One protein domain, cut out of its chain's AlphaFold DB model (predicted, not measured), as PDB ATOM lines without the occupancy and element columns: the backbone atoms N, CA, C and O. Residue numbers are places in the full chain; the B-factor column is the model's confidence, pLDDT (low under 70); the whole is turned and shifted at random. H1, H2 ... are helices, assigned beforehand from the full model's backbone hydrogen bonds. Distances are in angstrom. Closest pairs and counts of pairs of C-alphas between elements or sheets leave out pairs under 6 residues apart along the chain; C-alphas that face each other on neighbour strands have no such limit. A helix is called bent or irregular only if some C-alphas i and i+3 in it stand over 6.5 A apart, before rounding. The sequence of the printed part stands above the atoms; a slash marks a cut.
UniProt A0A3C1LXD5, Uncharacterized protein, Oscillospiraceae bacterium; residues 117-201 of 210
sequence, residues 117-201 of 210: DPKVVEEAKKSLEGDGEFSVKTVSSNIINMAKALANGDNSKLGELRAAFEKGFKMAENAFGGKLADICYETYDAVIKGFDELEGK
ATOM      1  N   ASP A 117     202.313 175.345 164.020       46.59
ATOM      2  CA  ASP A 117     202.229 174.179 164.899       46.59
ATOM      3  C   ASP A 117     200.774 173.670 164.904       46.59
ATOM      4  O   ASP A 117     199.857 174.434 165.240       46.59
ATOM      5  N   PRO A 118     200.527 172.409 164.510       54.69
ATOM      6  CA  PRO A 118     199.179 171.872 164.384       54.69
ATOM      7  C   PRO A 118     198.370 172.002 165.676       54.69
ATOM      8  O   PRO A 118     197.155 172.171 165.599       54.69
ATOM      9  N   LYS A 119     199.021 172.026 166.848       54.66
ATOM     10  CA  LYS A 119     198.345 172.250 168.133       54.66
ATOM     11  C   LYS A 119     197.714 173.635 168.238       54.66
ATOM     12  O   LYS A 119     196.617 173.759 168.767       54.66
ATOM     13  N   VAL A 120     198.373 174.666 167.710       57.06
ATOM     14  CA  VAL A 120     197.863 176.047 167.723       57.06
ATOM     15  C   VAL A 120     196.693 176.195 166.753       57.06
ATOM     16  O   VAL A 120     195.714 176.874 167.056       57.06
ATOM     17  N   VAL A 121     196.753 175.520 165.601       54.94
ATOM     18  CA  VAL A 121     195.635 175.476 164.646       54.94
ATOM     19  C   VAL A 121     194.435 174.743 165.244       54.94
ATOM     20  O   VAL A 121     193.301 175.186 165.080       54.94
ATOM     21  N   GLU A 122     194.670 173.627 165.930       63.25
ATOM     22  CA  GLU A 122     193.623 172.845 166.587       63.25
ATOM     23  C   GLU A 122     192.978 173.620 167.744       63.25
ATOM     24  O   GLU A 122     191.754 173.662 167.845       63.25
ATOM     25  N   GLU A 123     193.775 174.307 168.563       63.97
ATOM     26  CA  GLU A 123     193.275 175.170 169.634       63.97
ATOM     27  C   GLU A 123     192.441 176.331 169.078       63.97
ATOM     28  O   GLU A 123     191.333 176.570 169.554       63.97
ATOM     29  N   ALA A 124     192.905 176.992 168.013       64.19
ATOM     30  CA  ALA A 124     192.157 178.062 167.358       64.19
ATOM     31  C   ALA A 124     190.836 177.564 166.751       64.19
ATOM     32  O   ALA A 124     189.803 178.215 166.910       64.19
ATOM     33  N   LYS A 125     190.837 176.390 166.105       64.12
ATOM     34  CA  LYS A 125     189.609 175.745 165.613       64.12
ATOM     35  C   LYS A 125     188.651 175.449 166.757       64.12
ATOM     36  O   LYS A 125     187.483 175.816 166.685       64.12
ATOM     37  N   LYS A 126     189.155 174.900 167.861       72.19
ATOM     38  CA  LYS A 126     188.353 174.637 169.057       72.19
ATOM     39  C   LYS A 126     187.772 175.916 169.666       72.19
ATOM     40  O   LYS A 126     186.658 175.890 170.174       72.19
ATOM     41  N   SER A 127     188.488 177.039 169.611       69.06
ATOM     42  CA  SER A 127     187.960 178.337 170.050       69.06
ATOM     43  C   SER A 127     186.899 178.926 169.112       69.06
ATOM     44  O   SER A 127     186.154 179.804 169.549       69.06
ATOM     45  N   LEU A 128     186.818 178.466 167.860       70.94
ATOM     46  CA  LEU A 128     185.788 178.847 166.884       70.94
ATOM     47  C   LEU A 128     184.564 177.915 166.922       70.94
ATOM     48  O   LEU A 128     183.464 178.330 166.562       70.94
ATOM     49  N   GLU A 129     184.739 176.670 167.359       75.12
ATOM     50  CA  GLU A 129     183.685 175.656 167.402       75.12
ATOM     51  C   GLU A 129     182.771 175.783 168.635       75.12
ATOM     52  O   GLU A 129     183.206 176.097 169.744       75.12
ATOM     53  N   GLY A 130     181.483 175.472 168.451       76.50
ATOM     54  CA  GLY A 130     180.507 175.336 169.537       76.50
ATOM     55  C   GLY A 130     180.340 176.601 170.383       76.50
ATOM     56  O   GLY A 130     179.880 177.625 169.886       76.50
ATOM     57  N   ASP A 131     180.691 176.500 171.668       72.31
ATOM     58  CA  ASP A 131     180.678 177.594 172.652       72.31
ATOM     59  C   ASP A 131     182.077 178.210 172.870       72.31
ATOM     60  O   ASP A 131     182.344 178.838 173.897       72.31
ATOM     61  N   GLY A 132     183.004 178.023 171.926       71.25
ATOM     62  CA  GLY A 132     184.335 178.622 171.979       71.25
ATOM     63  C   GLY A 132     184.293 180.151 172.119       71.25
ATOM     64  O   GLY A 132     183.314 180.805 171.746       71.25
ATOM     65  N   GLU A 133     185.358 180.741 172.668       75.19
ATOM     66  CA  GLU A 133     185.436 182.186 172.959       75.19
ATOM     67  C   GLU A 133     185.252 183.057 171.701       75.19
ATOM     68  O   GLU A 133     184.700 184.154 171.785       75.19
ATOM     69  N   PHE A 134     185.640 182.540 170.531       76.19
ATOM     70  CA  PHE A 134     185.508 183.198 169.228       76.19
ATOM     71  C   PHE A 134     184.436 182.560 168.338       76.19
ATOM     72  O   PHE A 134     184.355 182.872 167.151       76.19
ATOM     73  N   SER A 135     183.607 181.675 168.892       83.06
ATOM     74  CA  SER A 135     182.493 181.083 168.157       83.06
ATOM     75  C   SER A 135     181.449 182.133 167.778       83.06
ATOM     76  O   SER A 135     181.249 183.132 168.478       83.06
ATOM     77  N   VAL A 136     180.716 181.858 166.698       87.31
ATOM     78  CA  VAL A 136     179.601 182.690 166.217       87.31
ATOM     79  C   VAL A 136     178.629 183.013 167.349       87.31
ATOM     80  O   VAL A 136     178.259 184.171 167.544       87.31
ATOM     81  N   LYS A 137     178.243 182.006 168.139       85.50
ATOM     82  CA  LYS A 137     177.293 182.145 169.249       85.50
ATOM     83  C   LYS A 137     177.822 183.055 170.357       85.50
ATOM     84  O   LYS A 137     177.096 183.943 170.807       85.50
ATOM     85  N   THR A 138     179.067 182.868 170.788       80.62
ATOM     86  CA  THR A 138     179.663 183.677 171.862       80.62
ATOM     87  C   THR A 138     179.870 185.120 171.413       80.62
ATOM     88  O   THR A 138     179.468 186.055 172.110       80.62
ATOM     89  N   VAL A 139     180.440 185.321 170.223       86.38
ATOM     90  CA  VAL A 139     180.741 186.658 169.696       86.38
ATOM     91  C   VAL A 139     179.455 187.441 169.429       86.38
ATOM     92  O   VAL A 139     179.334 188.578 169.888       86.38
ATOM     93  N   SER A 140     178.462 186.835 168.771       88.12
ATOM     94  CA  SER A 140     177.157 187.481 168.555       88.12
ATOM     95  C   SER A 140     176.461 187.833 169.871       88.12
ATOM     96  O   SER A 140     176.005 188.965 170.038       88.12
ATOM     97  N   SER A 141     176.461 186.927 170.853       85.62
ATOM     98  CA  SER A 141     175.882 187.185 172.179       85.62
ATOM     99  C   SER A 141     176.556 188.362 172.885       85.62
ATOM    100  O   SER A 141     175.875 189.193 173.488       85.62
ATOM    101  N   ASN A 142     177.881 188.479 172.786       86.69
ATOM    102  CA  ASN A 142     178.629 189.605 173.346       86.69
ATOM    103  C   ASN A 142     178.251 190.935 172.683       86.69
ATOM    104  O   ASN A 142     178.051 191.928 173.384       86.69
ATOM    105  N   ILE A 143     178.095 190.953 171.356       85.94
ATOM    106  CA  ILE A 143     177.652 192.141 170.609       85.94
ATOM    107  C   ILE A 143     176.236 192.544 171.037       85.94
ATOM    108  O   ILE A 143     175.979 193.715 171.314       85.94
ATOM    109  N   ILE A 144     175.329 191.578 171.178       87.69
ATOM    110  CA  ILE A 144     173.960 191.827 171.640       87.69
ATOM    111  C   ILE A 144     173.924 192.319 173.087       87.69
ATOM    112  O   ILE A 144     173.176 193.240 173.411       87.69
ATOM    113  N   ASN A 145     174.745 191.758 173.972       83.69
ATOM    114  CA  ASN A 145     174.848 192.222 175.354       83.69
ATOM    115  C   ASN A 145     175.410 193.646 175.435       83.69
ATOM    116  O   ASN A 145     174.904 194.455 176.212       83.69
ATOM    117  N   MET A 146     176.392 193.978 174.593       84.06
ATOM    118  CA  MET A 146     176.886 195.346 174.447       84.06
ATOM    119  C   MET A 146     175.768 196.284 173.979       84.06
ATOM    120  O   MET A 146     175.556 197.336 174.577       84.06
ATOM    121  N   ALA A 147     175.004 195.889 172.959       81.69
ATOM    122  CA  ALA A 147     173.886 196.682 172.461       81.69
ATOM    123  C   ALA A 147     172.817 196.910 173.542       81.69
ATOM    124  O   ALA A 147     172.379 198.040 173.739       81.69
ATOM    125  N   LYS A 148     172.454 195.877 174.314       80.75
ATOM    126  CA  LYS A 148     171.542 196.000 175.465       80.75
ATOM    127  C   LYS A 148     172.066 196.976 176.518       80.75
ATOM    128  O   LYS A 148     171.306 197.810 177.007       80.75
ATOM    129  N   ALA A 149     173.354 196.884 176.856       82.94
ATOM    130  CA  ALA A 149     173.985 197.772 177.826       82.94
ATOM    131  C   ALA A 149     173.968 199.236 177.352       82.94
ATOM    132  O   ALA A 149     173.670 200.132 178.138       82.94
ATOM    133  N   LEU A 150     174.218 199.477 176.061       78.94
ATOM    134  CA  LEU A 150     174.187 200.813 175.455       78.94
ATOM    135  C   LEU A 150     172.768 201.371 175.306       78.94
ATOM    136  O   LEU A 150     172.551 202.566 175.505       78.94
ATOM    137  N   ALA A 151     171.793 200.517 174.989       78.88
ATOM    138  CA  ALA A 151     170.387 200.898 174.932       78.88
ATOM    139  C   ALA A 151     169.858 201.314 176.315       78.88
ATOM    140  O   ALA A 151     168.950 202.141 176.397       78.88
ATOM    141  N   ASN A 152     170.440 200.782 177.399       77.62
ATOM    142  CA  ASN A 152     170.048 201.051 178.786       77.62
ATOM    143  C   ASN A 152     168.535 200.848 179.023       77.62
ATOM    144  O   ASN A 152     167.888 201.639 179.705       77.62
ATOM    145  N   GLY A 153     167.965 199.813 178.398       70.88
ATOM    146  CA  GLY A 153     166.534 199.496 178.459       70.88
ATOM    147  C   GLY A 153     165.628 200.328 177.539       70.88
ATOM    148  O   GLY A 153     164.421 200.104 177.536       70.88
ATOM    149  N   ASP A 154     166.171 201.259 176.749       76.50
ATOM    150  CA  ASP A 154     165.393 202.039 175.781       76.50
ATOM    151  C   ASP A 154     165.355 201.351 174.411       76.50
ATOM    152  O   ASP A 154     166.299 201.411 173.616       76.50
ATOM    153  N   ASN A 155     164.219 200.719 174.124       71.62
ATOM    154  CA  ASN A 155     163.986 199.981 172.885       71.62
ATOM    155  C   ASN A 155     163.965 200.873 171.636       71.62
ATOM    156  O   ASN A 155     164.177 200.375 170.534       71.62
ATOM    157  N   SER A 156     163.763 202.186 171.781       78.06
ATOM    158  CA  SER A 156     163.790 203.123 170.648       78.06
ATOM    159  C   SER A 156     165.193 203.247 170.044       78.06
ATOM    160  O   SER A 156     165.345 203.642 168.892       78.06
ATOM    161  N   LYS A 157     166.224 202.880 170.816       80.81
ATOM    162  CA  LYS A 157     167.633 202.936 170.411       80.81
ATOM    163  C   LYS A 157     168.114 201.658 169.740       80.81
ATOM    164  O   LYS A 157     169.176 201.679 169.129       80.81
ATOM    165  N   LEU A 158     167.365 200.556 169.834       80.69
ATOM    166  CA  LEU A 158     167.770 199.279 169.237       80.69
ATOM    167  C   LEU A 158     167.875 199.379 167.713       80.69
ATOM    168  O   LEU A 158     168.879 198.938 167.160       80.69
ATOM    169  N   GLY A 159     166.938 200.074 167.062       82.94
ATOM    170  CA  GLY A 159     167.010 200.331 165.623       82.94
ATOM    171  C   GLY A 159     168.228 201.175 165.219       82.94
ATOM    172  O   GLY A 159     168.889 200.878 164.225       82.94
ATOM    173  N   GLU A 160     168.585 202.192 166.013       85.69
ATOM    174  CA  GLU A 160     169.787 203.004 165.771       85.69
ATOM    175  C   GLU A 160     171.073 202.191 165.990       85.69
ATOM    176  O   GLU A 160     172.006 202.266 165.189       85.69
ATOM    177  N   LEU A 161     171.114 201.367 167.039       86.12
ATOM    178  CA  LEU A 161     172.245 200.490 167.346       86.12
ATOM    179  C   LEU A 161     172.434 199.407 166.280       86.12
ATOM    180  O   LEU A 161     173.569 199.139 165.885       86.12
ATOM    181  N   ARG A 162     171.343 198.833 165.768       87.44
ATOM    182  CA  ARG A 162     171.368 197.905 164.634       87.44
ATOM    183  C   ARG A 162     171.943 198.579 163.394       87.44
ATOM    184  O   ARG A 162     172.890 198.067 162.805       87.44
ATOM    185  N   ALA A 163     171.450 199.766 163.038       86.62
ATOM    186  CA  ALA A 163     171.964 200.516 161.894       86.62
ATOM    187  C   ALA A 163     173.454 200.879 162.058       86.62
ATOM    188  O   ALA A 163     174.232 200.814 161.102       86.62
ATOM    189  N   ALA A 164     173.880 201.233 163.275       87.06
ATOM    190  CA  ALA A 164     175.281 201.489 163.588       87.06
ATOM    191  C   ALA A 164     176.146 200.225 163.441       87.06
ATOM    192  O   ALA A 164     177.250 200.310 162.897       87.06
ATOM    193  N   PHE A 165     175.638 199.064 163.862       87.44
ATOM    194  CA  PHE A 165     176.297 197.772 163.682       87.44
ATOM    195  C   PHE A 165     176.465 197.419 162.198       87.44
ATOM    196  O   PHE A 165     177.588 197.173 161.762       87.44
ATOM    197  N   GLU A 166     175.396 197.483 161.399       88.06
ATOM    198  CA  GLU A 166     175.446 197.200 159.955       88.06
ATOM    199  C   GLU A 166     176.437 198.117 159.226       88.06
ATOM    200  O   GLU A 166     177.213 197.687 158.368       88.06
ATOM    201  N   LYS A 167     176.462 199.399 159.603       86.50
ATOM    202  CA  LYS A 167     177.418 200.368 159.063       86.50
ATOM    203  C   LYS A 167     178.857 200.038 159.473       86.50
ATOM    204  O   LYS A 167     179.765 200.175 158.654       86.50
ATOM    205  N   GLY A 168     179.070 199.622 160.720       81.06
ATOM    206  CA  GLY A 168     180.364 199.158 161.222       81.06
ATOM    207  C   GLY A 168     180.866 197.928 160.468       81.06
ATOM    208  O   GLY A 168     182.019 197.909 160.040       81.06
ATOM    209  N   PHE A 169     179.983 196.960 160.219       85.56
ATOM    210  CA  PHE A 169     180.297 195.750 159.464       85.56
ATOM    211  C   PHE A 169     180.732 196.075 158.030       85.56
ATOM    212  O   PHE A 169     181.809 195.664 157.612       85.56
ATOM    213  N   LYS A 170     179.992 196.936 157.320       81.94
ATOM    214  CA  LYS A 170     180.384 197.407 155.977       81.94
ATOM    215  C   LYS A 170     181.712 198.164 155.965       81.94
ATOM    216  O   LYS A 170     182.474 198.085 155.004       81.94
ATOM    217  N   MET A 171     182.003 198.944 157.007       76.25
ATOM    218  CA  MET A 171     183.310 199.598 157.131       76.25
ATOM    219  C   MET A 171     184.432 198.570 157.311       76.25
ATOM    220  O   MET A 171     185.493 198.737 156.713       76.25
ATOM    221  N   ALA A 172     184.190 197.499 158.072       74.44
ATOM    222  CA  ALA A 172     185.132 196.397 158.216       74.44
ATOM    223  C   ALA A 172     185.326 195.635 156.894       74.44
ATOM    224  O   ALA A 172     186.467 195.416 156.503       74.44
ATOM    225  N   GLU A 173     184.255 195.323 156.157       76.69
ATOM    226  CA  GLU A 173     184.349 194.699 154.827       76.69
ATOM    227  C   GLU A 173     185.260 195.503 153.896       76.69
ATOM    228  O   GLU A 173     186.213 194.965 153.339       76.69
ATOM    229  N   ASN A 174     185.029 196.813 153.791       72.44
ATOM    230  CA  ASN A 174     185.848 197.689 152.953       72.44
ATOM    231  C   ASN A 174     187.311 197.755 153.419       72.44
ATOM    232  O   ASN A 174     188.218 197.785 152.590       72.44
ATOM    233  N   ALA A 175     187.552 197.770 154.732       68.00
ATOM    234  CA  ALA A 175     188.902 197.825 155.287       68.00
ATOM    235  C   ALA A 175     189.708 196.539 155.035       68.00
ATOM    236  O   ALA A 175     190.925 196.606 154.885       68.00
ATOM    237  N   PHE A 176     189.039 195.387 154.953       69.50
ATOM    238  CA  PHE A 176     189.659 194.076 154.739       69.50
ATOM    239  C   PHE A 176     189.753 193.659 153.262       69.50
ATOM    240  O   PHE A 176     190.068 192.511 152.966       69.50
ATOM    241  N   GLY A 177     189.525 194.582 152.321       70.25
ATOM    242  CA  GLY A 177     189.641 194.300 150.885       70.25
ATOM    243  C   GLY A 177     188.323 193.913 150.209       70.25
ATOM    244  O   GLY A 177     188.329 193.343 149.123       70.25
ATOM    245  N   GLY A 178     187.190 194.239 150.830       67.88
ATOM    246  CA  GLY A 178     185.855 194.174 150.239       67.88
ATOM    247  C   GLY A 178     185.051 192.920 150.575       67.88
ATOM    248  O   GLY A 178     183.827 192.980 150.506       67.88
ATOM    249  N   LYS A 179     185.686 191.808 150.970       73.75
ATOM    250  CA  LYS A 179     184.983 190.585 151.386       73.75
ATOM    251  C   LYS A 179     185.603 190.006 152.653       73.75
ATOM    252  O   LYS A 179     186.820 189.856 152.735       73.75
ATOM    253  N   LEU A 180     184.760 189.682 153.629       78.50
ATOM    254  CA  LEU A 180     185.171 189.006 154.861       78.50
ATOM    255  C   LEU A 180     185.073 187.481 154.706       78.50
ATOM    256  O   LEU A 180     184.534 186.973 153.724       78.50
ATOM    257  N   ALA A 181     185.615 186.740 155.670       79.88
ATOM    258  CA  ALA A 181     185.434 185.292 155.726       79.88
ATOM    259  C   ALA A 181     183.966 184.933 156.026       79.88
ATOM    260  O   ALA A 181     183.279 185.681 156.719       79.88
ATOM    261  N   ASP A 182     183.504 183.768 155.561       78.56
ATOM    262  CA  ASP A 182     182.098 183.340 155.684       78.56
ATOM    263  C   ASP A 182     181.601 183.336 157.144       78.56
ATOM    264  O   ASP A 182     180.511 183.823 157.438       78.56
ATOM    265  N   ILE A 183     182.463 182.944 158.089       80.69
ATOM    266  CA  ILE A 183     182.182 182.962 159.536       80.69
ATOM    267  C   ILE A 183     181.809 184.359 160.076       80.69
ATOM    268  O   ILE A 183     181.059 184.493 161.050       80.69
ATOM    269  N   CYS A 184     182.311 185.428 159.448       82.38
ATOM    270  CA  CYS A 184     181.960 186.799 159.810       82.38
ATOM    271  C   CYS A 184     180.513 187.115 159.424       82.38
ATOM    272  O   CYS A 184     179.821 187.786 160.188       82.38
ATOM    273  N   TYR A 185     180.049 186.610 158.279       88.19
ATOM    274  CA  TYR A 185     178.659 186.747 157.845       88.19
ATOM    275  C   TYR A 185     177.721 185.891 158.701       88.19
ATOM    276  O   TYR A 185     176.669 186.373 159.106       88.19
ATOM    277  N   GLU A 186     178.137 184.687 159.103       88.06
ATOM    278  CA  GLU A 186     177.383 183.879 160.076       88.06
ATOM    279  C   GLU A 186     177.201 184.617 161.415       88.06
ATOM    280  O   GLU A 186     176.123 184.606 162.013       88.06
ATOM    281  N   THR A 187     178.248 185.315 161.871       87.12
ATOM    282  CA  THR A 187     178.191 186.159 163.074       87.12
ATOM    283  C   THR A 187     177.297 187.376 162.875       87.12
ATOM    284  O   THR A 187     176.527 187.714 163.773       87.12
ATOM    285  N   TYR A 188     177.360 188.019 161.711       90.06
ATOM    286  CA  TYR A 188     176.464 189.113 161.350       90.06
ATOM    287  C   TYR A 188     175.000 188.668 161.410       90.06
ATOM    288  O   TYR A 188     174.211 189.289 162.120       90.06
ATOM    289  N   ASP A 189     174.649 187.556 160.767       91.50
ATOM    290  CA  ASP A 189     173.282 187.033 160.746       91.50
ATOM    291  C   ASP A 189     172.781 186.686 162.153       91.50
ATOM    292  O   ASP A 189     171.634 186.977 162.499       91.50
ATOM    293  N   ALA A 190     173.639 186.099 162.991       91.81
ATOM    294  CA  ALA A 190     173.315 185.811 164.386       91.81
ATOM    295  C   ALA A 190     173.065 187.091 165.203       91.81
ATOM    296  O   ALA A 190     172.142 187.132 166.015       91.81
ATOM    297  N   VAL A 191     173.844 188.154 164.974       90.75
ATOM    298  CA  VAL A 191     173.618 189.463 165.606       90.75
ATOM    299  C   VAL A 191     172.317 190.086 165.114       90.75
ATOM    300  O   VAL A 191     171.527 190.562 165.920       90.75
ATOM    301  N   ILE A 192     172.049 190.065 163.812       92.38
ATOM    302  CA  ILE A 192     170.813 190.619 163.256       92.38
ATOM    303  C   ILE A 192     169.582 189.914 163.838       92.38
ATOM    304  O   ILE A 192     168.686 190.588 164.346       92.38
ATOM    305  N   LYS A 193     169.593 188.576 163.893       91.56
ATOM    306  CA  LYS A 193     168.551 187.796 164.580       91.56
ATOM    307  C   LYS A 193     168.436 188.163 166.057       91.56
ATOM    308  O   LYS A 193     167.332 188.288 166.571       91.56
ATOM    309  N   GLY A 194     169.559 188.384 166.737       88.81
ATOM    310  CA  GLY A 194     169.561 188.832 168.127       88.81
ATOM    311  C   GLY A 194     168.885 190.192 168.322       88.81
ATOM    312  O   GLY A 194     168.190 190.384 169.316       88.81
ATOM    313  N   PHE A 195     169.036 191.130 167.382       88.31
ATOM    314  CA  PHE A 195     168.281 192.387 167.390       88.31
ATOM    315  C   PHE A 195     166.790 192.156 167.110       88.31
ATOM    316  O   PHE A 195     165.963 192.695 167.845       88.31
ATOM    317  N   ASP A 196     166.449 191.314 166.126       88.00
ATOM    318  CA  ASP A 196     165.057 190.950 165.816       88.00
ATOM    319  C   ASP A 196     164.347 190.331 167.033       88.00
ATOM    320  O   ASP A 196     163.211 190.680 167.340       88.00
ATOM    321  N   GLU A 197     165.017 189.451 167.783       87.81
ATOM    322  CA  GLU A 197     164.475 188.841 169.002       87.81
ATOM    323  C   GLU A 197     164.223 189.867 170.117       87.81
ATOM    324  O   GLU A 197     163.262 189.739 170.883       87.81
ATOM    325  N   LEU A 198     165.070 190.895 170.229       83.44
ATOM    326  CA  LEU A 198     164.887 191.962 171.215       83.44
ATOM    327  C   LEU A 198     163.741 192.896 170.856       83.44
ATOM    328  O   LEU A 198     162.996 193.315 171.742       83.44
ATOM    329  N   GLU A 199     163.589 193.197 169.573       79.81
ATOM    330  CA  GLU A 199     162.484 194.002 169.065       79.81
ATOM    331  C   GLU A 199     161.162 193.214 169.106       79.81
ATOM    332  O   GLU A 199     160.133 193.762 169.502       79.81
ATOM    333  N   GLY A 200     161.192 191.913 168.797       70.50
ATOM    334  CA  GLY A 200     160.041 191.006 168.787       70.50
ATOM    335  C   GLY A 200     159.517 190.620 170.174       70.50
ATOM    336  O   GLY A 200     158.304 190.522 170.360       70.50
ATOM    337  N   LYS A 201     160.376 190.502 171.202       59.06
ATOM    338  CA  LYS A 201     159.924 190.310 172.601       59.06
ATOM    339  C   LYS A 201     158.988 191.419 173.096       59.06
ATOM    340  O   LYS A 201     158.215 191.193 174.024       59.06
TER     341      LYS A 201
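Overview. This is residues 117 to 201 of the 210 residues of an uncharacterized protein of Oscillospiraceae bacterium (UniProt A0A3C1LXD5). Look first at the longest helix, H3, and at H4, which folds back beside it in a helical hairpin; H2 packs slantwise on H4, and its last residues reach the beginning of H3. H1 runs away from this three-helix body as an arm, and residues 117 to 122 stick out. The printed part has 85 residues with four named helices, H1, H2, H3 and H4 in chain order, and no named strand: the class is all helix. It is only just loose, close to compact, with a radius of gyration of the C-alphas of 14.6 A, and elongated, spanning 48 by 29 by 18 A.

Along the chain. Find C-alpha 155 at (163.986, 199.981, 172.885); from there H3, residues 155 to 175, runs 30.6 A. It is only just irregular: C-alphas 156 and 159 are 6.6 A apart. H4, residues 182 to 201, covers 28.7 A and ends at C-alpha 201, (159.924, 190.310, 172.601). H2, residues 136 to 151, covers 22.2 A. H1, residues 118 to 128, begins at C-alpha 118, (199.179, 171.872, 164.384), and covers 15.3 A.

Arrangement. H3 and H4 touch at a shallow tilt of 9 degrees, opposite ways; their closest C-alphas, Arg 162 and Phe 195, are 6.9 A apart. H2 and H4 touch at a steep tilt of 44 degrees, the same way, closest at the C-alphas of Val 136 and Thr 187, 4.9 A. H2 touches H3 with residues 147 to 151 alone, closest at the C-alphas of Ala 151 and Lys 157, 5.7 A. H1 is close to H2 but not clearly touching, and apart from H3 and H4. Each O i to N i+4 pair is within hydrogen-bond range in H1, H2 and H4; in H3, 15 of 17 are.

Size, cuts and confidence. The C-alphas of Asp 117 and Ser 156, the two farthest apart, are 48.5 A apart. The printed part has no cut and no long link. Mean pLDDT of the printed part is 78.6; look for values under 70 at residues 117 to 125, 127, 175 to 176, 178 and 201.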